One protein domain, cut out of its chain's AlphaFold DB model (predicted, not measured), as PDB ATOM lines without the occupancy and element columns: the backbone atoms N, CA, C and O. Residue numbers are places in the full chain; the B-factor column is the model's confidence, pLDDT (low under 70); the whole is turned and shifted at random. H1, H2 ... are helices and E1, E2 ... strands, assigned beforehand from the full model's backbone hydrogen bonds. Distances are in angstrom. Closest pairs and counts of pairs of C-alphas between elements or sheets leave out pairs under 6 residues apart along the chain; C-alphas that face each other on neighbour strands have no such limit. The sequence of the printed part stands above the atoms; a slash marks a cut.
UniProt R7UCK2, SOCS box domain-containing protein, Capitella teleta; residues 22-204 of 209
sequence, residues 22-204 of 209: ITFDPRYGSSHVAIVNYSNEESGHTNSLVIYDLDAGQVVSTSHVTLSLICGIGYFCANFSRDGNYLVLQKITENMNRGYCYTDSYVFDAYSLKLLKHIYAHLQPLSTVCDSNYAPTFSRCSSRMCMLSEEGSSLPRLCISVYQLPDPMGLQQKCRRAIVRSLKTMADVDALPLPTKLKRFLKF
ATOM      1  N   ILE A  22     -12.474   2.726 -49.900       87.94
ATOM      2  CA  ILE A  22     -11.743   2.740 -48.637       87.94
ATOM      3  C   ILE A  22     -12.447   3.700 -47.689       87.94
ATOM      4  O   ILE A  22     -12.875   4.781 -48.095       87.94
ATOM      5  N   THR A  23     -12.575   3.310 -46.425       89.81
ATOM      6  CA  THR A  23     -13.110   4.183 -45.380       89.81
ATOM      7  C   THR A  23     -12.388   3.937 -44.058       89.81
ATOM      8  O   THR A  23     -12.088   2.796 -43.705       89.81
ATOM      9  N   PHE A  24     -12.064   5.018 -43.347       90.62
ATOM     10  CA  PHE A  24     -11.393   4.953 -42.050       90.62
ATOM     11  C   PHE A  24     -12.389   4.607 -40.949       90.62
ATOM     12  O   PHE A  24     -13.497   5.147 -40.911       90.62
ATOM     13  N   ASP A  25     -11.972   3.751 -40.022       90.44
ATOM     14  CA  ASP A  25     -12.742   3.482 -38.819       90.44
ATOM     15  C   ASP A  25     -12.805   4.742 -37.931       90.44
ATOM     16  O   ASP A  25     -11.772   5.243 -37.481       90.44
ATOM     17  N   PRO A  26     -14.005   5.276 -37.633       87.88
ATOM     18  CA  PRO A  26     -14.152   6.514 -36.873       87.88
ATOM     19  C   PRO A  26     -13.928   6.332 -35.363       87.88
ATOM     20  O   PRO A  26     -14.048   7.294 -34.592       87.88
ATOM     21  N   ARG A  27     -13.660   5.109 -34.883       85.44
ATOM     22  CA  ARG A  27     -13.378   4.864 -33.465       85.44
ATOM     23  C   ARG A  27     -12.115   5.610 -33.035       85.44
ATOM     24  O   ARG A  27     -11.104   5.663 -33.726       85.44
ATOM     25  N   TYR A  28     -12.189   6.190 -31.840       76.88
ATOM     26  CA  TYR A  28     -11.069   6.916 -31.247       76.88
ATOM     27  C   TYR A  28      -9.848   5.995 -31.117       76.88
ATOM     28  O   TYR A  28      -9.928   4.991 -30.410       76.88
ATOM     29  N   GLY A  29      -8.738   6.378 -31.754       77.25
ATOM     30  CA  GLY A  29      -7.476   5.631 -31.718       77.25
ATOM     31  C   GLY A  29      -7.456   4.367 -32.576       77.25
ATOM     32  O   GLY A  29      -6.609   3.517 -32.342       77.25
ATOM     33  N   SER A  30      -8.395   4.210 -33.514       86.25
ATOM     34  CA  SER A  30      -8.361   3.082 -34.442       86.25
ATOM     35  C   SER A  30      -7.306   3.294 -35.529       86.25
ATOM     36  O   SER A  30      -7.283   4.348 -36.163       86.25
ATOM     37  N   SER A  31      -6.476   2.277 -35.758       89.25
ATOM     38  CA  SER A  31      -5.573   2.148 -36.909       89.25
ATOM     39  C   SER A  31      -6.247   1.431 -38.084       89.25
ATOM     40  O   SER A  31      -5.596   1.074 -39.063       89.25
ATOM     41  N   HIS A  32      -7.550   1.148 -37.983       91.69
ATOM     42  CA  HIS A  32      -8.240   0.276 -38.923       91.69
ATOM     43  C   HIS A  32      -8.829   1.039 -40.105       91.69
ATOM     44  O   HIS A  32      -9.431   2.108 -39.967       91.69
ATOM     45  N   VAL A  33      -8.722   0.429 -41.281       92.38
ATOM     46  CA  VAL A  33      -9.405   0.857 -42.502       92.38
ATOM     47  C   VAL A  33     -10.220  -0.296 -43.061       92.38
ATOM     48  O   VAL A  33      -9.771  -1.441 -43.086       92.38
ATOM     49  N   ALA A  34     -11.431  -0.001 -43.520       92.62
ATOM     50  CA  ALA A  34     -12.189  -0.946 -44.322       92.62
ATOM     51  C   ALA A  34     -11.802  -0.773 -45.789       92.62
ATOM     52  O   ALA A  34     -11.856   0.343 -46.313       92.62
ATOM     53  N   ILE A  35     -11.447  -1.876 -46.442       90.12
ATOM     54  CA  ILE A  35     -11.088  -1.918 -47.860       90.12
ATOM     55  C   ILE A  35     -12.072  -2.844 -48.566       90.12
ATOM     56  O   ILE A  35     -12.167  -4.036 -48.266       90.12
ATOM     57  N   VAL A  36     -12.819  -2.281 -49.507       87.31
ATOM     58  CA  VAL A  36     -13.713  -3.010 -50.406       87.31
ATOM     59  C   VAL A  36     -12.931  -3.392 -51.650       87.31
ATOM     60  O   VAL A  36     -12.259  -2.542 -52.237       87.31
ATOM     61  N   ASN A  37     -13.100  -4.638 -52.088       82.81
ATOM     62  CA  ASN A  37     -12.410  -5.202 -53.245       82.81
ATOM     63  C   ASN A  37     -10.897  -5.387 -53.023       82.81
ATOM     64  O   ASN A  37     -10.079  -5.169 -53.919       82.81
ATOM     65  N   TYR A  38     -10.529  -5.797 -51.810       85.38
ATOM     66  CA  TYR A  38      -9.172  -6.211 -51.487       85.38
ATOM     67  C   TYR A  38      -8.838  -7.537 -52.180       85.38
ATOM     68  O   TYR A  38      -9.640  -8.479 -52.145       85.38
ATOM     69  N   SER A  39      -7.649  -7.606 -52.773       82.00
ATOM     70  CA  SER A  39      -7.089  -8.831 -53.335       82.00
ATOM     71  C   SER A  39      -5.619  -8.933 -52.962       82.00
ATOM     72  O   SER A  39      -4.875  -7.971 -53.107       82.00
ATOM     73  N   ASN A  40      -5.217 -10.110 -52.505       82.81
ATOM     74  CA  ASN A  40      -3.839 -10.453 -52.201       82.81
ATOM     75  C   ASN A  40      -3.655 -11.945 -52.501       82.81
ATOM     76  O   ASN A  40      -4.232 -12.799 -51.823       82.81
ATOM     77  N   GLU A  41      -2.857 -12.229 -53.529       75.25
ATOM     78  CA  GLU A  41      -2.635 -13.579 -54.052       75.25
ATOM     79  C   GLU A  41      -1.973 -14.505 -53.025       75.25
ATOM     80  O   GLU A  41      -2.390 -15.654 -52.892       75.25
ATOM     81  N   GLU A  42      -1.014 -14.002 -52.243       76.94
ATOM     82  CA  GLU A  42      -0.279 -14.788 -51.241       76.94
ATOM     83  C   GLU A  42      -1.189 -15.266 -50.105       76.94
ATOM     84  O   GLU A  42      -1.082 -16.393 -49.627       76.94
ATOM     85  N   SER A  43      -2.129 -14.413 -49.697       75.94
ATOM     86  CA  SER A  43      -3.133 -14.727 -48.670       75.94
ATOM     87  C   SER A  43      -4.373 -15.456 -49.210       75.94
ATOM     88  O   SER A  43      -5.249 -15.841 -48.437       75.94
ATOM     89  N   GLY A  44      -4.485 -15.618 -50.534       75.19
ATOM     90  CA  GLY A  44      -5.666 -16.179 -51.195       75.19
ATOM     91  C   GLY A  44      -6.913 -15.284 -51.144       75.19
ATOM     92  O   GLY A  44      -8.008 -15.729 -51.504       75.19
ATOM     93  N   HIS A  45      -6.790 -14.027 -50.708       77.50
ATOM     94  CA  HIS A  45      -7.898 -13.079 -50.709       77.50
ATOM     95  C   HIS A  45      -8.169 -12.584 -52.130       77.50
ATOM     96  O   HIS A  45      -7.293 -12.034 -52.792       77.50
ATOM     97  N   THR A  46      -9.406 -12.746 -52.594       77.88
ATOM     98  CA  THR A  46      -9.852 -12.248 -53.901       77.88
ATOM     99  C   THR A  46     -11.191 -11.543 -53.739       77.88
ATOM    100  O   THR A  46     -12.122 -12.102 -53.155       77.88
ATOM    101  N   ASN A  47     -11.291 -10.297 -54.214       78.75
ATOM    102  CA  ASN A  47     -12.520  -9.492 -54.180       78.75
ATOM    103  C   ASN A  47     -13.198  -9.502 -52.799       78.75
ATOM    104  O   ASN A  47     -14.387  -9.796 -52.667       78.75
ATOM    105  N   SER A  48     -12.421  -9.267 -51.746       84.06
ATOM    106  CA  SER A  48     -12.882  -9.375 -50.362       84.06
ATOM    107  C   SER A  48     -13.177  -7.997 -49.767       84.06
ATOM    108  O   SER A  48     -12.537  -7.008 -50.125       84.06
ATOM    109  N   LEU A  49     -14.152  -7.916 -48.855       88.50
ATOM    110  CA  LEU A  49     -14.247  -6.796 -47.918       88.50
ATOM    111  C   LEU A  49     -13.398  -7.168 -46.708       88.50
ATOM    112  O   LEU A  49     -13.636  -8.206 -46.089       88.50
ATOM    113  N   VAL A  50     -12.421  -6.331 -46.381       90.75
ATOM    114  CA  VAL A  50     -11.509  -6.569 -45.262       90.75
ATOM    115  C   VAL A  50     -11.452  -5.370 -44.330       90.75
ATOM    116  O   VAL A  50     -11.647  -4.230 -44.754       90.75
ATOM    117  N   ILE A  51     -11.156  -5.638 -43.063       93.56
ATOM    118  CA  ILE A  51     -10.606  -4.652 -42.140       93.56
ATOM    119  C   ILE A  51      -9.096  -4.868 -42.120       93.56
ATOM    120  O   ILE A  51      -8.625  -5.960 -41.794       93.56
ATOM    121  N   TYR A  52      -8.356  -3.831 -42.483       92.19
ATOM    122  CA  TYR A  52      -6.903  -3.817 -42.498       92.19
ATOM    123  C   TYR A  52      -6.393  -2.941 -41.358       92.19
ATOM    124  O   TYR A  52      -6.899  -1.838 -41.146       92.19
ATOM    125  N   ASP A  53      -5.411  -3.441 -40.619       92.25
ATOM    126  CA  ASP A  53      -4.745  -2.713 -39.546       92.25
ATOM    127  C   ASP A  53      -3.490  -2.031 -40.090       92.25
ATOM    128  O   ASP A  53      -2.550  -2.703 -40.516       92.25
ATOM    129  N   LEU A  54      -3.493  -0.698 -40.097       90.19
ATOM    130  CA  LEU A  54      -2.396   0.103 -40.637       90.19
ATOM    131  C   LEU A  54      -1.122   0.013 -39.790       90.19
ATOM    132  O   LEU A  54      -0.035   0.116 -40.349       90.19
ATOM    133  N   ASP A  55      -1.245  -0.197 -38.478       89.25
ATOM    134  CA  ASP A  55      -0.091  -0.268 -37.575       89.25
ATOM    135  C   ASP A  55       0.568  -1.648 -37.654       89.25
ATOM    136  O   ASP A  55       1.793  -1.769 -37.662       89.25
ATOM    137  N   ALA A  56      -0.252  -2.703 -37.722       89.56
ATOM    138  CA  ALA A  56       0.233  -4.078 -37.828       89.56
ATOM    139  C   ALA A  56       0.563  -4.500 -39.271       89.56
ATOM    140  O   ALA A  56       1.228  -5.516 -39.465       89.56
ATOM    141  N   GLY A  57       0.087  -3.760 -40.277       88.94
ATOM    142  CA  GLY A  57       0.323  -4.051 -41.692       88.94
ATOM    143  C   GLY A  57      -0.350  -5.337 -42.180       88.94
ATOM    144  O   GLY A  57       0.176  -6.012 -43.065       88.94
ATOM    145  N   GLN A  58      -1.499  -5.709 -41.608       90.56
ATOM    146  CA  GLN A  58      -2.163  -6.978 -41.919       90.56
ATOM    147  C   GLN A  58      -3.689  -6.884 -41.898       90.56
ATOM    148  O   GLN A  58      -4.285  -6.021 -41.252       90.56
ATOM    149  N   VAL A  59      -4.334  -7.830 -42.582       91.31
ATOM    150  CA  VAL A  59      -5.784  -8.024 -42.508       91.31
ATOM    151  C   VAL A  59      -6.148  -8.619 -41.146       91.31
ATOM    152  O   VAL A  59      -5.643  -9.672 -40.766       91.31
ATOM    153  N   VAL A  60      -7.047  -7.954 -40.420       92.38
ATOM    154  CA  VAL A  60      -7.556  -8.404 -39.110       92.38
ATOM    155  C   VAL A  60      -8.928  -9.065 -39.205       92.38
ATOM    156  O   VAL A  60      -9.289  -9.857 -38.337       92.38
ATOM    157  N   SER A  61      -9.708  -8.755 -40.239       91.56
ATOM    158  CA  SER A  61     -11.030  -9.345 -40.448       91.56
ATOM    159  C   SER A  61     -11.369  -9.378 -41.929       91.56
ATOM    160  O   SER A  61     -11.057  -8.435 -42.655       91.56
ATOM    161  N   THR A  62     -12.056 -10.432 -42.362       90.00
ATOM    162  CA  THR A  62     -12.485 -10.620 -43.752       90.00
ATOM    163  C   THR A  62     -13.952 -11.008 -43.769       90.00
ATOM    164  O   THR A  62     -14.384 -11.888 -43.024       90.00
ATOM    165  N   SER A  63     -14.738 -10.366 -44.627       86.00
ATOM    166  CA  SER A  63     -16.156 -10.678 -44.760       86.00
ATOM    167  C   SER A  63     -16.355 -12.094 -45.291       86.00
ATOM    168  O   SER A  63     -15.763 -12.474 -46.299       86.00
ATOM    169  N   HIS A  64     -17.292 -12.832 -44.703       71.69
ATOM    170  CA  HIS A  64     -17.713 -14.143 -45.216       71.69
ATOM    171  C   HIS A  64     -18.509 -14.071 -46.525       71.69
ATOM    172  O   HIS A  64     -18.779 -15.094 -47.148       71.69
ATOM    173  N   VAL A  65     -18.939 -12.872 -46.920       70.25
ATOM    174  CA  VAL A  65     -19.681 -12.659 -48.157       70.25
ATOM    175  C   VAL A  65     -18.677 -12.440 -49.278       70.25
ATOM    176  O   VAL A  65     -17.987 -11.422 -49.293       70.25
ATOM    177  N   THR A  66     -18.596 -13.379 -50.220       64.44
ATOM    178  CA  THR A  66     -17.758 -13.207 -51.408       64.44
ATOM    179  C   THR A  66     -18.302 -12.037 -52.214       64.44
ATOM    180  O   THR A  66     -19.390 -12.124 -52.793       64.44
ATOM    181  N   LEU A  67     -17.561 -10.926 -52.259       66.69
ATOM    182  CA  LEU A  67     -18.044  -9.760 -52.980       66.69
ATOM    183  C   LEU A  67     -18.056  -9.994 -54.487       66.69
ATOM    184  O   LEU A  67     -18.652  -9.191 -55.168       66.69
ATOM    185  N   SER A  68     -17.493 -11.062 -55.051       57.84
ATOM    186  CA  SER A  68     -17.607 -11.323 -56.499       57.84
ATOM    187  C   SER A  68     -19.060 -11.399 -57.003       57.84
ATOM    188  O   SER A  68     -19.322 -11.084 -58.159       57.84
ATOM    189  N   LEU A  69     -20.020 -11.750 -56.137       56.47
ATOM    190  CA  LEU A  69     -21.461 -11.707 -56.438       56.47
ATOM    191  C   LEU A  69     -22.073 -10.299 -56.273       56.47
ATOM    192  O   LEU A  69     -23.135 -10.006 -56.820       56.47
ATOM    193  N   ILE A  70     -21.408  -9.426 -55.513       62.19
ATOM    194  CA  ILE A  70     -21.860  -8.079 -55.138       62.19
ATOM    195  C   ILE A  70     -21.169  -7.021 -56.019       62.19
ATOM    196  O   ILE A  70     -21.845  -6.239 -56.683       62.19
ATOM    197  N   CYS A  71     -19.842  -7.043 -56.098       59.00
ATOM    198  CA  CYS A  71     -18.923  -6.356 -57.005       59.00
ATOM    199  C   CYS A  71     -19.062  -6.841 -58.455       59.00
ATOM    200  O   CYS A  71     -18.212  -7.543 -58.987       59.00
ATOM    201  N   GLY A  72     -20.168  -6.448 -59.088       60.97
ATOM    202  CA  GLY A  72     -20.330  -6.442 -60.544       60.97
ATOM    203  C   GLY A  72     -20.191  -5.026 -61.113       60.97
ATOM    204  O   GLY A  72     -19.523  -4.175 -60.533       60.97
ATOM    205  N   ILE A  73     -20.883  -4.755 -62.222       57.94
ATOM    206  CA  ILE A  73     -20.992  -3.413 -62.812       57.94
ATOM    207  C   ILE A  73     -21.832  -2.544 -61.860       57.94
ATOM    208  O   ILE A  73     -23.033  -2.766 -61.716       57.94
ATOM    209  N   GLY A  74     -21.199  -1.613 -61.151       64.50
ATOM    210  CA  GLY A  74     -21.868  -0.716 -60.209       64.50
ATOM    211  C   GLY A  74     -20.880   0.127 -59.407       64.50
ATOM    212  O   GLY A  74     -19.691  -0.187 -59.326       64.50
ATOM    213  N   TYR A  75     -21.384   1.200 -58.811       74.06
ATOM    214  CA  TYR A  75     -20.633   2.056 -57.898       74.06
ATOM    215  C   TYR A  75     -20.821   1.560 -56.469       74.06
ATOM    216  O   TYR A  75     -21.906   1.104 -56.111       74.06
ATOM    217  N   PHE A  76     -19.779   1.645 -55.646       77.56
ATOM    218  CA  PHE A  76     -19.875   1.278 -54.236       77.56
ATOM    219  C   PHE A  76     -19.657   2.492 -53.344       77.56
ATOM    220  O   PHE A  76     -18.981   3.446 -53.704       77.56
ATOM    221  N   CYS A  77     -20.225   2.455 -52.151       80.50
ATOM    222  CA  CYS A  77     -19.972   3.421 -51.095       80.50
ATOM    223  C   CYS A  77     -19.871   2.656 -49.781       80.50
ATOM    224  O   CYS A  77     -20.816   1.977 -49.386       80.50
ATOM    225  N   ALA A  78     -18.729   2.754 -49.103       87.00
ATOM    226  CA  ALA A  78     -18.518   2.148 -47.796       87.00
ATOM    227  C   ALA A  78     -18.493   3.233 -46.720       87.00
ATOM    228  O   ALA A  78     -17.702   4.171 -46.798       87.00
ATOM    229  N   ASN A  79     -19.356   3.108 -45.714       89.94
ATOM    230  CA  ASN A  79     -19.469   4.081 -44.634       89.94
ATOM    231  C   ASN A  79     -19.603   3.382 -43.287       89.94
ATOM    232  O   ASN A  79     -20.511   2.572 -43.085       89.94
ATOM    233  N   PHE A  80     -18.737   3.731 -42.341       91.69
ATOM    234  CA  PHE A  80     -18.936   3.346 -40.952       91.69
ATOM    235  C   PHE A  80     -20.080   4.145 -40.318       91.69
ATOM    236  O   PHE A  80     -20.277   5.331 -40.599       91.69
ATOM    237  N   SER A  81     -20.802   3.520 -39.388       91.44
ATOM    238  CA  SER A  81     -21.585   4.268 -38.408       91.44
ATOM    239  C   SER A  81     -20.652   5.176 -37.608       91.44
ATOM    240  O   SER A  81     -19.488   4.845 -37.403       91.44
ATOM    241  N   ARG A  82     -21.142   6.314 -37.095       87.94
ATOM    242  CA  ARG A  82     -20.262   7.273 -36.389       87.94
ATOM    243  C   ARG A  82     -19.506   6.631 -35.227       87.94
ATOM    244  O   ARG A  82     -18.404   7.043 -34.904       87.94
ATOM    245  N   ASP A  83     -20.107   5.625 -34.590       87.00
ATOM    246  CA  ASP A  83     -19.511   4.899 -33.472       87.00
ATOM    247  C   ASP A  83     -18.540   3.781 -33.879       87.00
ATOM    248  O   ASP A  83     -17.886   3.242 -32.985       87.00
ATOM    249  N   GLY A  84     -18.448   3.483 -35.179       89.75
ATOM    250  CA  GLY A  84     -17.622   2.454 -35.813       89.75
ATOM    251  C   GLY A  84     -18.037   1.022 -35.491       89.75
ATOM    252  O   GLY A  84     -17.241   0.107 -35.656       89.75
ATOM    253  N   ASN A  85     -19.261   0.808 -34.995       89.81
ATOM    254  CA  ASN A  85     -19.773  -0.537 -34.703       89.81
ATOM    255  C   ASN A  85     -20.397  -1.215 -35.930       89.81
ATOM    256  O   ASN A  85     -20.492  -2.440 -35.966       89.81
ATOM    257  N   TYR A  86     -20.806  -0.439 -36.932       92.25
ATOM    258  CA  TYR A  86     -21.393  -0.952 -38.162       92.25
ATOM    259  C   TYR A  86     -20.649  -0.413 -39.368       92.25
ATOM    260  O   TYR A  86     -20.244   0.748 -39.383       92.25
ATOM    261  N   LEU A  87     -20.526  -1.247 -40.391       93.00
ATOM    262  CA  LEU A  87     -20.047  -0.855 -41.706       93.00
ATOM    263  C   LEU A  87     -21.177  -1.072 -42.704       93.00
ATOM    264  O   LEU A  87     -21.747  -2.159 -42.773       93.00
ATOM    265  N   VAL A  88     -21.522  -0.040 -43.462       91.19
ATOM    266  CA  VAL A  88     -22.545  -0.122 -44.501       91.19
ATOM    267  C   VAL A  88     -21.865  -0.045 -45.852       91.19
ATOM    268  O   VAL A  88     -21.237   0.963 -46.172       91.19
ATOM    269  N   LEU A  89     -22.002  -1.113 -46.630       88.69
ATOM    270  CA  LEU A  89     -21.611  -1.154 -48.031       88.69
ATOM    271  C   LEU A  89     -22.861  -0.957 -48.876       88.69
ATOM    272  O   LEU A  89     -23.770  -1.781 -48.846       88.69
ATOM    273  N   GLN A  90     -22.902   0.121 -49.636       84.75
ATOM    274  CA  GLN A  90     -23.958   0.387 -50.594       84.75
ATOM    275  C   GLN A  90     -23.429   0.131 -52.000       84.75
ATOM    276  O   GLN A  90     -22.355   0.610 -52.346       84.75
ATOM    277  N   LYS A  91     -24.180  -0.622 -52.795       82.56
ATOM    278  CA  LYS A  91     -23.982  -0.807 -54.227       82.56
ATOM    279  C   LYS A  91     -25.067  -0.034 -54.956       82.56
ATOM    280  O   LYS A  91     -26.247  -0.290 -54.736       82.56
ATOM    281  N   ILE A  92     -24.659   0.862 -55.837       78.62
ATOM    282  CA  ILE A  92     -25.532   1.640 -56.706       78.62
ATOM    283  C   ILE A  92     -25.367   1.087 -58.120       78.62
ATOM    284  O   ILE A  92     -24.267   1.074 -58.675       78.62
ATOM    285  N   THR A  93     -26.460   0.594 -58.691       77.75
ATOM    286  CA  THR A  93     -26.501   0.102 -60.070       77.75
ATOM    287  C   THR A  93     -27.357   1.048 -60.892       77.75
ATOM    288  O   THR A  93     -28.567   1.121 -60.692       77.75
ATOM    289  N   GLU A  94     -26.735   1.765 -61.820       73.00
ATOM    290  CA  GLU A  94     -27.437   2.668 -62.727       73.00
ATOM    291  C   GLU A  94     -27.870   1.916 -63.986       73.00
ATOM    292  O   GLU A  94     -27.076   1.218 -64.617       73.00
ATOM    293  N   ASN A  95     -29.131   2.069 -64.386       70.81
ATOM    294  CA  ASN A  95     -29.598   1.637 -65.695       70.81
ATOM    295  C   ASN A  95     -29.972   2.855 -66.534       70.81
ATOM    296  O   ASN A  95     -31.121   3.304 -66.549       70.81
ATOM    297  N   MET A  96     -28.982   3.344 -67.278       63.34
ATOM    298  CA  MET A  96     -29.122   4.488 -68.180       63.34
ATOM    299  C   MET A  96     -30.224   4.286 -69.228       63.34
ATOM    300  O   MET A  96     -30.943   5.224 -69.554       63.34
ATOM    301  N   ASN A  97     -30.415   3.055 -69.718       62.16
ATOM    302  CA  ASN A  97     -31.377   2.765 -70.789       62.16
ATOM    303  C   ASN A  97     -32.832   2.844 -70.331       62.16
ATOM    304  O   ASN A  97     -33.731   3.017 -71.152       62.16
ATOM    305  N   ARG A  98     -33.081   2.652 -69.037       58.44
ATOM    306  CA  ARG A  98     -34.436   2.632 -68.482       58.44
ATOM    307  C   ARG A  98     -34.689   3.746 -67.478       58.44
ATOM    308  O   ARG A  98     -35.788   3.808 -66.939       58.44
ATOM    309  N   GLY A  99     -33.692   4.603 -67.249       62.47
ATOM    310  CA  GLY A  99     -33.780   5.694 -66.298       62.47
ATOM    311  C   GLY A  99     -34.235   5.187 -64.936       62.47
ATOM    312  O   GLY A  99     -35.270   5.629 -64.455       62.47
ATOM    313  N   TYR A 100     -33.470   4.285 -64.310       63.91
ATOM    314  CA  TYR A 100     -33.598   3.974 -62.878       63.91
ATOM    315  C   TYR A 100     -32.254   3.622 -62.236       63.91
ATOM    316  O   TYR A 100     -31.322   3.190 -62.922       63.91
ATOM    317  N   CYS A 101     -32.183   3.772 -60.913       71.94
ATOM    318  CA  CYS A 101     -31.058   3.360 -60.083       71.94
ATOM    319  C   CYS A 101     -31.528   2.331 -59.046       71.94
ATOM    320  O   CYS A 101     -32.553   2.498 -58.387       71.94
ATOM    321  N   TYR A 102     -30.766   1.255 -58.878       73.31
ATOM    322  CA  TYR A 102     -30.980   0.301 -57.794       73.31
ATOM    323  C   TYR A 102     -29.927   0.489 -56.721       73.31
ATOM    324  O   TYR A 102     -28.752   0.693 -57.028       73.31
ATOM    325  N   THR A 103     -30.349   0.349 -55.472       78.19
ATOM    326  CA  THR A 103     -29.463   0.427 -54.317       78.19
ATOM    327  C   THR A 103     -29.597  -0.818 -53.461       78.19
ATOM    328  O   THR A 103     -30.624  -1.037 -52.817       78.19
ATOM    329  N   ASP A 104     -28.528  -1.604 -53.408       83.69
ATOM    330  CA  ASP A 104     -28.353  -2.685 -52.445       83.69
ATOM    331  C   ASP A 104     -27.481  -2.178 -51.304       83.69
ATOM    332  O   ASP A 104     -26.343  -1.769 -51.516       83.69
ATOM    333  N   SER A 105     -28.000  -2.179 -50.082       87.00
ATOM    334  CA  SER A 105     -27.253  -1.776 -48.891       87.00
ATOM    335  C   SER A 105     -27.067  -2.962 -47.957       87.00
ATOM    336  O   SER A 105     -28.025  -3.589 -47.505       87.00
ATOM    337  N   TYR A 106     -25.811  -3.264 -47.664       89.06
ATOM    338  CA  TYR A 106     -25.371  -4.360 -46.819       89.06
ATOM    339  C   TYR A 106     -24.826  -3.778 -45.519       89.06
ATOM    340  O   TYR A 106     -23.838  -3.048 -45.517       89.06
ATOM    341  N   VAL A 107     -25.490  -4.084 -44.410       91.25
ATOM    342  CA  VAL A 107     -25.098  -3.651 -43.070       91.25
ATOM    343  C   VAL A 107     -24.328  -4.784 -42.414       91.25
ATOM    344  O   VAL A 107     -24.887  -5.850 -42.147       91.25
ATOM    345  N   PHE A 108     -23.058  -4.539 -42.136       91.75
ATOM    346  CA  PHE A 108     -22.150  -5.458 -41.471       91.75
ATOM    347  C   PHE A 108     -21.895  -5.023 -40.031       91.75
ATOM    348  O   PHE A 108     -21.871  -3.831 -39.715       91.75
ATOM    349  N   ASP A 109     -21.661  -6.001 -39.164       91.56
ATOM    350  CA  ASP A 109     -20.937  -5.773 -37.917       91.56
ATOM    351  C   ASP A 109     -19.491  -5.386 -38.255       91.56
ATOM    352  O   ASP A 109     -18.814  -6.113 -38.977       91.56
ATOM    353  N   ALA A 110     -19.018  -4.237 -37.775       90.94
ATOM    354  CA  ALA A 110     -17.717  -3.693 -38.177       90.94
ATOM    355  C   ALA A 110     -16.519  -4.525 -37.694       90.94
ATOM    356  O   ALA A 110     -15.450  -4.455 -38.288       90.94
ATOM    357  N   TYR A 111     -16.680  -5.290 -36.611       86.75
ATOM    358  CA  TYR A 111     -15.599  -6.087 -36.033       86.75
ATOM    359  C   TYR A 111     -15.468  -7.441 -36.737       86.75
ATOM    360  O   TYR A 111     -14.402  -7.815 -37.223       86.75
ATOM    361  N   SER A 112     -16.575  -8.174 -36.824       88.94
ATOM    362  CA  SER A 112     -16.610  -9.516 -37.408       88.94
ATOM    363  C   SER A 112     -16.841  -9.533 -38.919       88.94
ATOM    364  O   SER A 112     -16.770 -10.598 -39.522       88.94
ATOM    365  N   LEU A 113     -17.199  -8.394 -39.524       90.94
ATOM    366  CA  LEU A 113     -17.688  -8.306 -40.904       90.94
ATOM    367  C   LEU A 113     -18.817  -9.303 -41.218       90.94
ATOM    368  O   LEU A 113     -19.036  -9.700 -42.366       90.94
ATOM    369  N   LYS A 114     -19.585  -9.699 -40.196       89.81
ATOM    370  CA  LYS A 114     -20.782 -10.517 -40.362       89.81
ATOM    371  C   LYS A 114     -21.900  -9.657 -40.937       89.81
ATOM    372  O   LYS A 114     -22.236  -8.616 -40.375       89.81
ATOM    373  N   LEU A 115     -22.519 -10.120 -42.023       89.75
ATOM    374  CA  LEU A 115     -23.700  -9.473 -42.585       89.75
ATOM    375  C   LEU A 115     -24.860  -9.562 -41.582       89.75
ATOM    376  O   LEU A 115     -25.308 -10.652 -41.226       89.75
ATOM    377  N   LEU A 116     -25.339  -8.408 -41.126       88.94
ATOM    378  CA  LEU A 116     -26.469  -8.287 -40.205       88.94
ATOM    379  C   LEU A 116     -27.778  -8.080 -40.961       88.94
ATOM    380  O   LEU A 116     -28.816  -8.620 -40.577       88.94
ATOM    381  N   LYS A 117     -27.743  -7.268 -42.022       88.00
ATOM    382  CA  LYS A 117     -28.933  -6.923 -42.795       88.00
ATOM    383  C   LYS A 117     -28.580  -6.600 -44.239       88.00
ATOM    384  O   LYS A 117     -27.615  -5.891 -44.496       88.00
ATOM    385  N   HIS A 118     -29.416  -7.062 -45.159       88.06
ATOM    386  CA  HIS A 118     -29.458  -6.593 -46.542       88.06
ATOM    387  C   HIS A 118     -30.756  -5.805 -46.747       88.06
ATOM    388  O   HIS A 118     -31.824  -6.215 -46.279       88.06
ATOM    389  N   ILE A 119     -30.632  -4.631 -47.356       85.56
ATOM    390  CA  ILE A 119     -31.705  -3.681 -47.631       85.56
ATOM    391  C   ILE A 119     -31.662  -3.392 -49.126       85.56
ATOM    392  O   ILE A 119     -30.630  -2.967 -49.638       85.56
ATOM    393  N   TYR A 120     -32.782  -3.598 -49.801       82.88
ATOM    394  CA  TYR A 120     -32.931  -3.311 -51.220       82.88
ATOM    395  C   TYR A 120     -33.878  -2.127 -51.406       82.88
ATOM    396  O   TYR A 120     -34.963  -2.112 -50.820       82.88
ATOM    397  N   ALA A 121     -33.471  -1.153 -52.217       76.88
ATOM    398  CA  ALA A 121     -34.275   0.008 -52.567       76.88
ATOM    399  C   ALA A 121     -34.217   0.275 -54.076       76.88
ATOM    400  O   ALA A 121     -33.136   0.370 -54.666       76.88
ATOM    401  N   HIS A 122     -35.397   0.427 -54.676       74.00
ATOM    402  CA  HIS A 122     -35.564   1.010 -56.003       74.00
ATOM    403  C   HIS A 122     -35.566   2.527 -55.869       74.00
ATOM    404  O   HIS A 122     -36.239   3.031 -54.975       74.00
ATOM    405  N   LEU A 123     -34.833   3.237 -56.720       72.19
ATOM    406  CA  LEU A 123     -34.847   4.693 -56.748       72.19
ATOM    407  C   LEU A 123     -34.940   5.166 -58.196       72.19
ATOM    408  O   LEU A 123     -34.132   4.797 -59.052       72.19
ATOM    409  N   GLN A 124     -35.911   6.023 -58.488       67.00
ATOM    410  CA  GLN A 124     -35.902   6.768 -59.739       67.00
ATOM    411  C   GLN A 124     -34.624   7.624 -59.834       67.00
ATOM    412  O   GLN A 124     -34.158   8.164 -58.822       67.00
ATOM    413  N   PRO A 125     -34.032   7.773 -61.030       58.09
ATOM    414  CA  PRO A 125     -32.878   8.624 -61.214       58.09
ATOM    415  C   PRO A 125     -33.363  10.049 -61.076       58.09
ATOM    416  O   PRO A 125     -34.229  10.520 -61.817       58.09
ATOM    417  N   LEU A 126     -32.773  10.757 -60.134       60.22
ATOM    418  CA  LEU A 126     -32.873  12.200 -60.132       60.22
ATOM    419  C   LEU A 126     -31.934  12.694 -61.237       60.22
ATOM    420  O   LEU A 126     -30.806  12.231 -61.342       60.22
ATOM    421  N   SER A 127     -32.351  13.642 -62.074       45.53
ATOM    422  CA  SER A 127     -31.519  14.177 -63.174       45.53
ATOM    423  C   SER A 127     -30.192  14.815 -62.713       45.53
ATOM    424  O   SER A 127     -29.367  15.201 -63.535       45.53
ATOM    425  N   THR A 128     -29.987  14.915 -61.397       49.41
ATOM    426  CA  THR A 128     -28.794  15.404 -60.701       49.41
ATOM    427  C   THR A 128     -28.475  14.492 -59.507       49.41
ATOM    428  O   THR A 128     -28.536  14.889 -58.343       49.41
ATOM    429  N   VAL A 129     -28.187  13.216 -59.766       49.69
ATOM    430  CA  VAL A 129     -27.698  12.316 -58.716       49.69
ATOM    431  C   VAL A 129     -26.263  12.695 -58.344       49.69
ATOM    432  O   VAL A 129     -25.356  12.610 -59.164       49.69
ATOM    433  N   CYS A 130     -26.053  13.071 -57.084       53.88
ATOM    434  CA  CYS A 130     -24.742  13.037 -56.444       53.88
ATOM    435  C   CYS A 130     -24.712  11.827 -55.500       53.88
ATOM    436  O   CYS A 130     -25.699  11.601 -54.795       53.88
ATOM    437  N   ASP A 131     -23.600  11.086 -55.450       56.66
ATOM    438  CA  ASP A 131     -23.393   9.919 -54.566       56.66
ATOM    439  C   ASP A 131     -23.810  10.191 -53.106       56.66
ATOM    440  O   ASP A 131     -24.315   9.315 -52.401       56.66
ATOM    441  N   SER A 132     -23.675  11.445 -52.660       58.00
ATOM    442  CA  SER A 132     -24.076  11.902 -51.327       58.00
ATOM    443  C   SER A 132     -25.560  11.717 -51.017       58.00
ATOM    444  O   SER A 132     -25.919  11.599 -49.848       58.00
ATOM    445  N   ASN A 133     -26.428  11.716 -52.031       61.97
ATOM    446  CA  ASN A 133     -27.875  11.632 -51.838       61.97
ATOM    447  C   ASN A 133     -28.315  10.218 -51.441       61.97
ATOM    448  O   ASN A 133     -29.323  10.068 -50.756       61.97
ATOM    449  N   TYR A 134     -27.558   9.193 -51.835       69.12
ATOM    450  CA  TYR A 134     -27.881   7.798 -51.533       69.12
ATOM    451  C   TYR A 134     -27.163   7.265 -50.296       69.12
ATOM    452  O   TYR A 134     -27.634   6.295 -49.691       69.12
ATOM    453  N   ALA A 135     -26.080   7.925 -49.877       77.12
ATOM    454  CA  ALA A 135     -25.307   7.516 -48.718       77.12
ATOM    455  C   ALA A 135     -26.176   7.463 -47.441       77.12
ATOM    456  O   ALA A 135     -26.939   8.393 -47.150       77.12
ATOM    457  N   PRO A 136     -26.054   6.395 -46.631       85.81
ATOM    458  CA  PRO A 136     -26.788   6.292 -45.380       85.81
ATOM    459  C   PRO A 136     -26.374   7.414 -44.427       85.81
ATOM    460  O   PRO A 136     -25.190   7.653 -44.182       85.81
ATOM    461  N   THR A 137     -27.360   8.068 -43.820       89.38
ATOM    462  CA  THR A 137     -27.112   9.066 -42.779       89.38
ATOM    463  C   THR A 137     -27.360   8.458 -41.407       89.38
ATOM    464  O   THR A 137     -28.426   7.920 -41.111       89.38
ATOM    465  N   PHE A 138     -26.374   8.566 -40.521       91.25
ATOM    466  CA  PHE A 138     -26.489   8.068 -39.154       91.25
ATOM    467  C   PHE A 138     -26.941   9.166 -38.200       91.25
ATOM    468  O   PHE A 138     -26.433  10.292 -38.211       91.25
ATOM    469  N   SER A 139     -27.858   8.805 -37.303       91.25
ATOM    470  CA  SER A 139     -28.209   9.651 -36.165       91.25
ATOM    471  C   SER A 139     -26.979   9.949 -35.305       91.25
ATOM    472  O   SER A 139     -26.020   9.181 -35.245       91.25
ATOM    473  N   ARG A 140     -27.031  11.063 -34.575       88.19
ATOM    474  CA  ARG A 140     -25.918  11.558 -33.753       88.19
ATOM    475  C   ARG A 140     -25.338  10.524 -32.786       88.19
ATOM    476  O   ARG A 140     -24.138  10.508 -32.565       88.19
ATOM    477  N   CYS A 141     -26.196   9.692 -32.202       87.12
ATOM    478  CA  CYS A 141     -25.815   8.670 -31.229       87.12
ATOM    479  C   CYS A 141     -25.637   7.273 -31.852       87.12
ATOM    480  O   CYS A 141     -25.615   6.285 -31.120       87.12
ATOM    481  N   SER A 142     -25.579   7.196 -33.187       88.38
ATOM    482  CA  SER A 142     -25.397   5.977 -33.988       88.38
ATOM    483  C   SER A 142     -26.445   4.885 -33.780       88.38
ATOM    484  O   SER A 142     -26.265   3.768 -34.239       88.38
ATOM    485  N   SER A 143     -27.575   5.177 -33.131       89.94
ATOM    486  CA  SER A 143     -28.602   4.158 -32.882       89.94
ATOM    487  C   SER A 143     -29.598   3.994 -34.022       89.94
ATOM    488  O   SER A 143     -30.478   3.147 -33.949       89.94
ATOM    489  N   ARG A 144     -29.548   4.867 -35.021       92.88
ATOM    490  CA  ARG A 144     -30.453   4.870 -36.168       92.88
ATOM    491  C   ARG A 144     -29.680   5.248 -37.412       92.88
ATOM    492  O   ARG A 144     -28.786   6.097 -37.331       92.88
ATOM    493  N   MET A 145     -30.091   4.662 -38.518       92.75
ATOM    494  CA  MET A 145     -29.638   4.961 -39.866       92.75
ATOM    495  C   MET A 145     -30.859   5.360 -40.684       92.75
ATOM    496  O   MET A 145     -31.902   4.725 -40.553       92.75
ATOM    497  N   CYS A 146     -30.753   6.390 -41.508       90.31
ATOM    498  CA  CYS A 146     -31.765   6.700 -42.501       90.31
ATOM    499  C   CYS A 146     -31.186   6.627 -43.909       90.31
ATOM    500  O   CYS A 146     -30.006   6.902 -44.129       90.31
ATOM    501  N   MET A 147     -32.039   6.225 -44.841       85.75
ATOM    502  CA  MET A 147     -31.727   6.112 -46.258       85.75
ATOM    503  C   MET A 147     -32.926   6.577 -47.074       85.75
ATOM    504  O   MET A 147     -34.071   6.446 -46.629       85.75
ATOM    505  N   LEU A 148     -32.655   7.095 -48.269       81.81
ATOM    506  CA  LEU A 148     -33.699   7.299 -49.262       81.81
ATOM    507  C   LEU A 148     -34.216   5.946 -49.748       81.81
ATOM    508  O   LEU A 148     -33.456   5.000 -49.956       81.81
ATOM    509  N   SER A 149     -35.526   5.878 -49.917       76.38
ATOM    510  CA  SER A 149     -36.245   4.737 -50.458       76.38
ATOM    511  C   SER A 149     -37.413   5.229 -51.304       76.38
ATOM    512  O   SER A 149     -37.764   6.411 -51.290       76.38
ATOM    513  N   GLU A 150     -38.033   4.311 -52.025       75.38
ATOM    514  CA  GLU A 150     -39.226   4.569 -52.815       75.38
ATOM    515  C   GLU A 150     -40.332   3.624 -52.349       75.38
ATOM    516  O   GLU A 150     -40.115   2.418 -52.212       75.38
ATOM    517  N   GLU A 151     -41.507   4.179 -52.068       71.31
ATOM    518  CA  GLU A 151     -42.699   3.413 -51.706       71.31
ATOM    519  C   GLU A 151     -43.818   3.614 -52.730       71.31
ATOM    520  O   GLU A 151     -44.010   4.706 -53.267       71.31
ATOM    521  N   GLY A 152     -44.610   2.560 -52.937       65.62
ATOM    522  CA  GLY A 152     -45.746   2.554 -53.859       65.62
ATOM    523  C   GLY A 152     -45.365   2.075 -55.260       65.62
ATOM    524  O   GLY A 152     -44.386   2.515 -55.846       65.62
ATOM    525  N   SER A 153     -46.157   1.150 -55.805       64.31
ATOM    526  CA  SER A 153     -45.881   0.500 -57.094       64.31
ATOM    527  C   SER A 153     -46.397   1.272 -58.315       64.31
ATOM    528  O   SER A 153     -45.881   1.081 -59.410       64.31
ATOM    529  N   SER A 154     -47.418   2.120 -58.153       68.50
ATOM    530  CA  SER A 154     -48.098   2.816 -59.260       68.50
ATOM    531  C   SER A 154     -47.744   4.301 -59.376       68.50
ATOM    532  O   SER A 154     -47.636   4.826 -60.480       68.50
ATOM    533  N   LEU A 155     -47.552   4.977 -58.243       69.38
ATOM    534  CA  LEU A 155     -47.066   6.352 -58.147       69.38
ATOM    535  C   LEU A 155     -45.962   6.371 -57.092       69.38
ATOM    536  O   LEU A 155     -46.257   6.635 -55.921       69.38
ATOM    537  N   PRO A 156     -44.730   6.012 -57.477       68.75
ATOM    538  CA  PRO A 156     -43.633   5.921 -56.536       68.75
ATOM    539  C   PRO A 156     -43.398   7.256 -55.838       68.75
ATOM    540  O   PRO A 156     -43.301   8.311 -56.468       68.75
ATOM    541  N   ARG A 157     -43.338   7.209 -54.510       76.00
ATOM    542  CA  ARG A 157     -43.044   8.360 -53.665       76.00
ATOM    543  C   ARG A 157     -41.680   8.175 -53.039       76.00
ATOM    544  O   ARG A 157     -41.422   7.171 -52.381       76.00
ATOM    545  N   LEU A 158     -40.847   9.194 -53.206       78.25
ATOM    546  CA  LEU A 158     -39.587   9.311 -52.494       78.25
ATOM    547  C   LEU A 158     -39.885   9.446 -50.998       78.25
ATOM    548  O   LEU A 158     -40.577  10.372 -50.568       78.25
ATOM    549  N   CYS A 159     -39.392   8.501 -50.213       81.75
ATOM    550  CA  CYS A 159     -39.563   8.459 -48.773       81.75
ATOM    551  C   CYS A 159     -38.214   8.238 -48.083       81.75
ATOM    552  O   CYS A 159     -37.206   7.899 -48.703       81.75
ATOM    553  N   ILE A 160     -38.187   8.478 -46.774       84.75
ATOM    554  CA  ILE A 160     -37.011   8.227 -45.946       84.75
ATOM    555  C   ILE A 160     -37.319   7.018 -45.076       84.75
ATOM    556  O   ILE A 160     -38.161   7.092 -44.179       84.75
ATOM    557  N   SER A 161     -36.598   5.927 -45.303       86.69
ATOM    558  CA  SER A 161     -36.630   4.766 -44.423       86.69
ATOM    559  C   SER A 161     -35.683   4.984 -43.248       86.69
ATOM    560  O   SER A 161     -34.499   5.266 -43.437       86.69
ATOM    561  N   VAL A 162     -36.194   4.850 -42.021       91.50
ATOM    562  CA  VAL A 162     -35.401   4.968 -40.787       91.50
ATOM    563  C   VAL A 162     -35.286   3.602 -40.123       91.50
ATOM    564  O   VAL A 162     -36.263   3.041 -39.637       91.50
ATOM    565  N   TYR A 163     -34.064   3.089 -40.051       90.25
ATOM    566  CA  TYR A 163     -33.733   1.802 -39.460       90.25
ATOM    567  C   TYR A 163     -33.190   1.988 -38.045       90.25
ATOM    568  O   TYR A 163     -32.287   2.795 -37.804       90.25
ATOM    569  N   GLN A 164     -33.716   1.208 -37.102       91.38
ATOM    570  CA  GLN A 164     -33.134   1.068 -35.772       91.38
ATOM    571  C   GLN A 164     -31.921   0.138 -35.873       91.38
ATOM    572  O   GLN A 164     -32.055  -1.018 -36.266       91.38
ATOM    573  N   LEU A 165     -30.737   0.652 -35.535       87.75
ATOM    574  CA  LEU A 165     -29.528  -0.166 -35.479       87.75
ATOM    575  C   LEU A 165     -29.497  -0.955 -34.161       87.75
ATOM    576  O   LEU A 165     -30.063  -0.473 -33.167       87.75
ATOM    577  N   PRO A 166     -28.868  -2.147 -34.141       83.88
ATOM    578  CA  PRO A 166     -28.743  -2.926 -32.919       83.88
ATOM    579  C   PRO A 166     -28.045  -2.141 -31.801       83.88
ATOM    580  O   PRO A 166     -27.350  -1.146 -32.016       83.88
ATOM    581  N   ASP A 167     -28.267  -2.578 -30.568       79.81
ATOM    582  CA  ASP A 167     -27.648  -1.945 -29.414       79.81
ATOM    583  C   ASP A 167     -26.166  -2.336 -29.313       79.81
ATOM    584  O   ASP A 167     -25.828  -3.512 -29.462       79.81
ATOM    585  N   PRO A 168     -25.263  -1.384 -29.011       72.12
ATOM    586  CA  PRO A 168     -23.858  -1.697 -28.857       72.12
ATOM    587  C   PRO A 168     -23.661  -2.573 -27.617       72.12
ATOM    588  O   PRO A 168     -24.225  -2.311 -26.552       72.12
ATOM    589  N   MET A 169     -22.823  -3.601 -27.740       71.06
ATOM    590  CA  MET A 169     -22.596  -4.580 -26.673       71.06
ATOM    591  C   MET A 169     -21.796  -3.998 -25.488       71.06
ATOM    592  O   MET A 169     -22.098  -4.299 -24.333       71.06
ATOM    593  N   GLY A 170     -20.817  -3.122 -25.748       81.75
ATOM    594  CA  GLY A 170     -19.858  -2.638 -24.743       81.75
ATOM    595  C   GLY A 170     -20.367  -1.509 -23.835       81.75
ATOM    596  O   GLY A 170     -21.002  -0.562 -24.300       81.75
ATOM    597  N   LEU A 171     -20.015  -1.558 -22.543       86.56
ATOM    598  CA  LEU A 171     -20.398  -0.543 -21.547       86.56
ATOM    599  C   LEU A 171     -19.974   0.869 -21.965       86.56
ATOM    600  O   LEU A 171     -20.791   1.783 -21.948       86.56
ATOM    601  N   GLN A 172     -18.730   1.036 -22.420       86.94
ATOM    602  CA  GLN A 172     -18.210   2.327 -22.875       86.94
ATOM    603  C   GLN A 172     -19.081   2.935 -23.989       86.94
ATOM    604  O   GLN A 172     -19.367   4.133 -23.989       86.94
ATOM    605  N   GLN A 173     -19.557   2.096 -24.911       83.81
ATOM    606  CA  GLN A 173     -20.421   2.508 -26.013       83.81
ATOM    607  C   GLN A 173     -21.838   2.833 -25.549       83.81
ATOM    608  O   GLN A 173     -22.415   3.840 -25.966       83.81
ATOM    609  N   LYS A 174     -22.379   2.034 -24.625       87.06
ATOM    610  CA  LYS A 174     -23.668   2.307 -23.981       87.06
ATOM    611  C   LYS A 174     -23.639   3.640 -23.228       87.06
ATOM    612  O   LYS A 174     -24.545   4.449 -23.418       87.06
ATOM    613  N   CYS A 175     -22.581   3.909 -22.460       90.00
ATOM    614  CA  CYS A 175     -22.374   5.172 -21.752       90.00
ATOM    615  C   CYS A 175     -22.251   6.350 -22.722       90.00
ATOM    616  O   CYS A 175     -22.963   7.339 -22.563       90.00
ATOM    617  N   ARG A 176     -21.419   6.232 -23.768       89.38
ATOM    618  CA  ARG A 176     -21.304   7.257 -24.820       89.38
ATOM    619  C   ARG A 176     -22.666   7.600 -25.401       89.38
ATOM    620  O   ARG A 176     -23.036   8.767 -25.466       89.38
ATOM    621  N   ARG A 177     -23.426   6.580 -25.791       89.19
ATOM    622  CA  ARG A 177     -24.752   6.747 -26.380       89.19
ATOM    623  C   ARG A 177     -25.727   7.420 -25.419       89.19
ATOM    624  O   ARG A 177     -26.466   8.299 -25.850       89.19
ATOM    625  N   ALA A 178     -25.728   7.029 -24.146       90.69
ATOM    626  CA  ALA A 178     -26.581   7.632 -23.127       90.69
ATOM    627  C   ALA A 178     -26.273   9.127 -22.941       90.69
ATOM    628  O   ALA A 178     -27.193   9.940 -22.973       90.69
ATOM    629  N   ILE A 179     -24.989   9.491 -22.849       92.25
ATOM    630  CA  ILE A 179     -24.551  10.888 -22.732       92.25
ATOM    631  C   ILE A 179     -24.922  11.674 -23.994       92.25
ATOM    632  O   ILE A 179     -25.575  12.702 -23.912       92.25
ATOM    633  N   VAL A 180     -24.580  11.186 -25.190       91.44
ATOM    634  CA  VAL A 180     -24.859  11.911 -26.447       91.44
ATOM    635  C   VAL A 180     -26.363  12.109 -26.683       91.44
ATOM    636  O   VAL A 180     -26.758  13.101 -27.297       91.44
ATOM    637  N   ARG A 181     -27.210  11.194 -26.191       90.69
ATOM    638  CA  ARG A 181     -28.676  11.314 -26.247       90.69
ATOM    639  C   ARG A 181     -29.240  12.374 -25.301       90.69
ATOM    640  O   ARG A 181     -30.296  12.911 -25.617       90.69
ATOM    641  N   SER A 182     -28.584  12.664 -24.176       92.25
ATOM    642  CA  SER A 182     -29.053  13.691 -23.238       92.25
ATOM    643  C   SER A 182     -28.674  15.115 -23.662       92.25
ATOM    644  O   SER A 182     -29.256  16.075 -23.162       92.25
ATOM    645  N   LEU A 183     -27.737  15.265 -24.603       92.50
ATOM    646  CA  LEU A 183     -27.318  16.559 -25.146       92.50
ATOM    647  C   LEU A 183     -28.271  17.056 -26.241       92.50
ATOM    648  O   LEU A 183     -28.774  16.275 -27.056       92.50
ATOM    649  N   LYS A 184     -28.461  18.377 -26.345       90.50
ATOM    650  CA  LYS A 184     -29.278  18.973 -27.414       90.50
ATOM    651  C   LYS A 184     -28.518  18.994 -28.729       90.50
ATOM    652  O   LYS A 184     -29.093  18.654 -29.763       90.50
ATOM    653  N   THR A 185     -27.228  19.308 -28.691       90.56
ATOM    654  CA  THR A 185     -26.343  19.360 -29.858       90.56
ATOM    655  C   THR A 185     -24.993  18.691 -29.578       90.56
ATOM    656  O   THR A 185     -24.661  18.381 -28.438       90.56
ATOM    657  N   MET A 186     -24.193  18.448 -30.624       88.50
ATOM    658  CA  MET A 186     -22.811  17.971 -30.441       88.50
ATOM    659  C   MET A 186     -21.863  19.054 -29.913       88.50
ATOM    660  O   MET A 186     -20.823  18.709 -29.353       88.50
ATOM    661  N   ALA A 187     -22.206  20.335 -30.078       90.12
ATOM    662  CA  ALA A 187     -21.422  21.440 -29.528       90.12
ATOM    663  C   ALA A 187     -21.483  21.447 -27.991       90.12
ATOM    664  O   ALA A 187     -20.495  21.756 -27.332       90.12
ATOM    665  N   ASP A 188     -22.595  20.980 -27.416       93.56
ATOM    666  CA  ASP A 188     -22.780  20.883 -25.965       93.56
ATOM    667  C   ASP A 188     -21.738  19.966 -25.295       93.56
ATOM    668  O   ASP A 188     -21.473  20.103 -24.102       93.56
ATOM    669  N   VAL A 189     -21.099  19.055 -26.046       92.81
ATOM    670  CA  VAL A 189     -20.009  18.206 -25.532       92.81
ATOM    671  C   VAL A 189     -18.835  19.051 -25.023       92.81
ATOM    672  O   VAL A 189     -18.183  18.673 -24.048       92.81
ATOM    673  N   ASP A 190     -18.562  20.200 -25.646       92.25
ATOM    674  CA  ASP A 190     -17.452  21.072 -25.246       92.25
ATOM    675  C   ASP A 190     -17.686  21.739 -23.895       92.25
ATOM    676  O   ASP A 190     -16.725  21.971 -23.160       92.25
ATOM    677  N   ALA A 191     -18.951  21.972 -23.538       93.56
ATOM    678  CA  ALA A 191     -19.346  22.571 -22.268       93.56
ATOM    679  C   ALA A 191     -19.312  21.576 -21.094       93.56
ATOM    680  O   ALA A 191     -19.367  21.990 -19.938       93.56
ATOM    681  N   LEU A 192     -19.204  20.269 -21.356       93.31
ATOM    682  CA  LEU A 192     -19.165  19.268 -20.290       93.31
ATOM    683  C   LEU A 192     -17.884  19.404 -19.442       93.31
ATOM    684  O   LEU A 192     -16.798  19.602 -20.003       93.31
ATOM    685  N   PRO A 193     -17.955  19.215 -18.111       94.69
ATOM    686  CA  PRO A 193     -16.791  19.217 -17.223       94.69
ATOM    687  C   PRO A 193     -16.025  17.885 -17.317       94.69
ATOM    688  O   PRO A 193     -15.839  17.172 -16.337       94.69
ATOM    689  N   LEU A 194     -15.625  17.509 -18.533       94.06
ATOM    690  CA  LEU A 194     -14.940  16.257 -18.844       94.06
ATOM    691  C   LEU A 194     -13.540  16.526 -19.417       94.06
ATOM    692  O   LEU A 194     -13.355  17.504 -20.147       94.06
ATOM    693  N   PRO A 195     -12.567  15.628 -19.181       93.81
ATOM    694  CA  PRO A 195     -11.277  15.661 -19.862       93.81
ATOM    695  C   PRO A 195     -11.407  15.671 -21.394       93.81
ATOM    696  O   PRO A 195     -12.280  15.008 -21.962       93.81
ATOM    697  N   THR A 196     -10.476  16.342 -22.083       89.94
ATOM    698  CA  THR A 196     -10.453  16.474 -23.556       89.94
ATOM    699  C   THR A 196     -10.522  15.130 -24.280       89.94
ATOM    700  O   THR A 196     -11.212  15.004 -25.290       89.94
ATOM    701  N   LYS A 197      -9.863  14.098 -23.740       87.75
ATOM    702  CA  LYS A 197      -9.906  12.734 -24.288       87.75
ATOM    703  C   LYS A 197     -11.331  12.173 -24.320       87.75
ATOM    704  O   LYS A 197     -11.748  11.622 -25.335       87.75
ATOM    705  N   LEU A 198     -12.107  12.371 -23.249       90.19
ATOM    706  CA  LEU A 198     -13.508  11.943 -23.200       90.19
ATOM    707  C   LEU A 198     -14.386  12.784 -24.130       90.19
ATOM    708  O   LEU A 198     -15.239  12.226 -24.814       90.19
ATOM    709  N   LYS A 199     -14.143  14.096 -24.235       91.62
ATOM    710  CA  LYS A 199     -14.850  14.957 -25.200       91.62
ATOM    711  C   LYS A 199     -14.634  14.493 -26.643       91.62
ATOM    712  O   LYS A 199     -15.599  14.353 -27.389       91.62
ATOM    713  N   ARG A 200     -13.390  14.180 -27.025       87.94
ATOM    714  CA  ARG A 200     -13.057  13.617 -28.349       87.94
ATOM    715  C   ARG A 200     -13.742  12.273 -28.591       87.94
ATOM    716  O   ARG A 200     -14.352  12.083 -29.640       87.94
ATOM    717  N   PHE A 201     -13.725  11.388 -27.595       88.31
ATOM    718  CA  PHE A 201     -14.418  10.100 -27.654       88.31
ATOM    719  C   PHE A 201     -15.939  10.243 -27.861       88.31
ATOM    720  O   PHE A 201     -16.522   9.526 -28.680       88.31
ATOM    721  N   LEU A 202     -16.583  11.185 -27.160       89.75
ATOM    722  CA  LEU A 202     -18.008  11.501 -27.326       89.75
ATOM    723  C   LEU A 202     -18.314  12.092 -28.709       89.75
ATOM    724  O   LEU A 202     -19.393  11.850 -29.243       89.75
ATOM    725  N   LYS A 203     -17.370  12.838 -29.293       87.69
ATOM    726  CA  LYS A 203     -17.500  13.470 -30.613       87.69
ATOM    727  C   LYS A 203     -17.212  12.564 -31.805       87.69
ATOM    728  O   LYS A 203     -17.376  13.031 -32.926       87.69
ATOM    729  N   PHE A 204     -16.828  11.305 -31.583       82.25
ATOM    730  CA  PHE A 204     -16.395  10.404 -32.660       82.25
ATOM    731  C   PHE A 204     -15.224  10.985 -33.469       82.25
ATOM    732  O   PHE A 204     -15.139  10.800 -34.676       82.25
TER     733      PHE A 204
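What this domain is: This is residues 22 to 204 of the 209 residues of the protein "SOCS box domain-containing protein" of Capitella teleta (UniProt R7UCK2). Look first for three antiparallel sheets in a row across a flat body: the strongly twisted sheet E5 E6 E7 E8 is in the middle, the sheet E1 E2 E3 E4 is partly face to face with it at the E5 side with its strands crossed over, and the hairpin E9 and E10 is partly face to face with it at the E8 side. A small group of three helices, H1, H2 and H3, sits to one side of this row, beyond the strand ends where E6 begins and E7 ends. You have 183 residues with ten named strands followed by three named helices, of the mixed class, helices and strands; the two larger sheets have the orders E1 E2 E3 E4 and E5 E6 E7 E8. The whole is compact, with a radius of gyration of the C-alphas of 18.1 A, and spans 58 by 49 by 26 A.

Where its parts are: Begin in the sheet E5 E6 E7 E8: find C-alpha 75 at (-20.633, 2.056, -57.898), where E5, residues 75 to 80, begins and runs 17.1 A. E6, residues 86 to 95, runs 28.8 A, E7, residues 100 to 109, runs 29.6 A, and E8, residues 115 to 123, runs 22.9 A. Go back to C-alpha 22 at (-11.743, 2.740, -48.637) for E1, residues 22 to 24; then come E2, residues 32 to 40, E3, residues 45 to 53, and E4, residues 58 to 62. E2 bends by 95 degrees at residue 37 and E3 by 109 degrees at residue 48. E9, residues 144 to 151, runs 19.8 A and bends by 64 degrees at residue 148; E10, residues 157 to 164, runs 21.7 A. H1, residues 171 to 182, runs 16.7 A, and after it come H2, residues 188 to 191, and H3, residues 196 to 202, ending with C-alpha 202 at (-18.008, 11.501, -27.326).

How they stand to each other: E5 E6 E7 E8 is a meander, each strand the antiparallel neighbour of the one before; look at N 77 and O 90 of E5 and E6, 2.8 A apart, N 91 and O 104 of E6 and E7, 2.8 A, and N 105 and O 119 of E7 and E8, 2.8 A. The sheets form a stack of sheets, face to face in turn: E1 E2 E3 E4 with E5 E6 E7 E8, the parts that face each other 10.0 A centre to centre, and E5 E6 E7 E8 with E9 E10, the parts that face each other 10.7 A centre to centre. Toward E1 E2 E3 E4, the strands of the two sheets stand at 50 degrees, and the closest C-alphas of E1 and E5 are those of Thr 23 and Ala 78, 6.3 A apart. That sheet is a second meander and strongly twisted, with N 34 and O 23 of E1 and E2 2.9 A apart, N 35 and O 50 of E2 and E3 2.9 A, and N 51 and O 61 of E3 and E4 2.8 A. Toward E9 and E10, the strands stand at 11 degrees, and the closest C-alphas of E8 and E9 are those of Ala 121 and Ser 149, 5.5 A apart. In the hairpin E9 and E10, N 147 and O 161 are 3.0 A apart. Residues 137 to 138 pair, antiparallel, with residues 145 to 146 of E9. H1 and H3 only just touch, with 3 pairs of C-alphas within 8 A, through residues 176 to 180 of H1 alone; the closest C-alphas are those of Arg 176 and Leu 202, 5.9 A apart, and the lines are about perpendicular, at 84 degrees. H2 and H3 only just touch, also with 3 pairs; the closest C-alphas are those of Val 189 and Lys 199, 6.1 A apart. The helices are not on either four-stranded sheet. In H1 and H3 every O i to N i+4 pair is within hydrogen-bond range; H2 is too short for such a pair, and its 1 O i to N i+3 pair is within range.

The domain as a whole: The two C-alphas farthest apart are those of Asn 97 and Pro 193, 57.9 A. The printed part has no cut. The long links are E4 to E5, 12 residues, and E8 to E9, 20 residues. The mean pLDDT of the printed part is 82.0; look for values under 70 at residues 66 to 74, 96 to 100, 124 to 134 and 152 to 156.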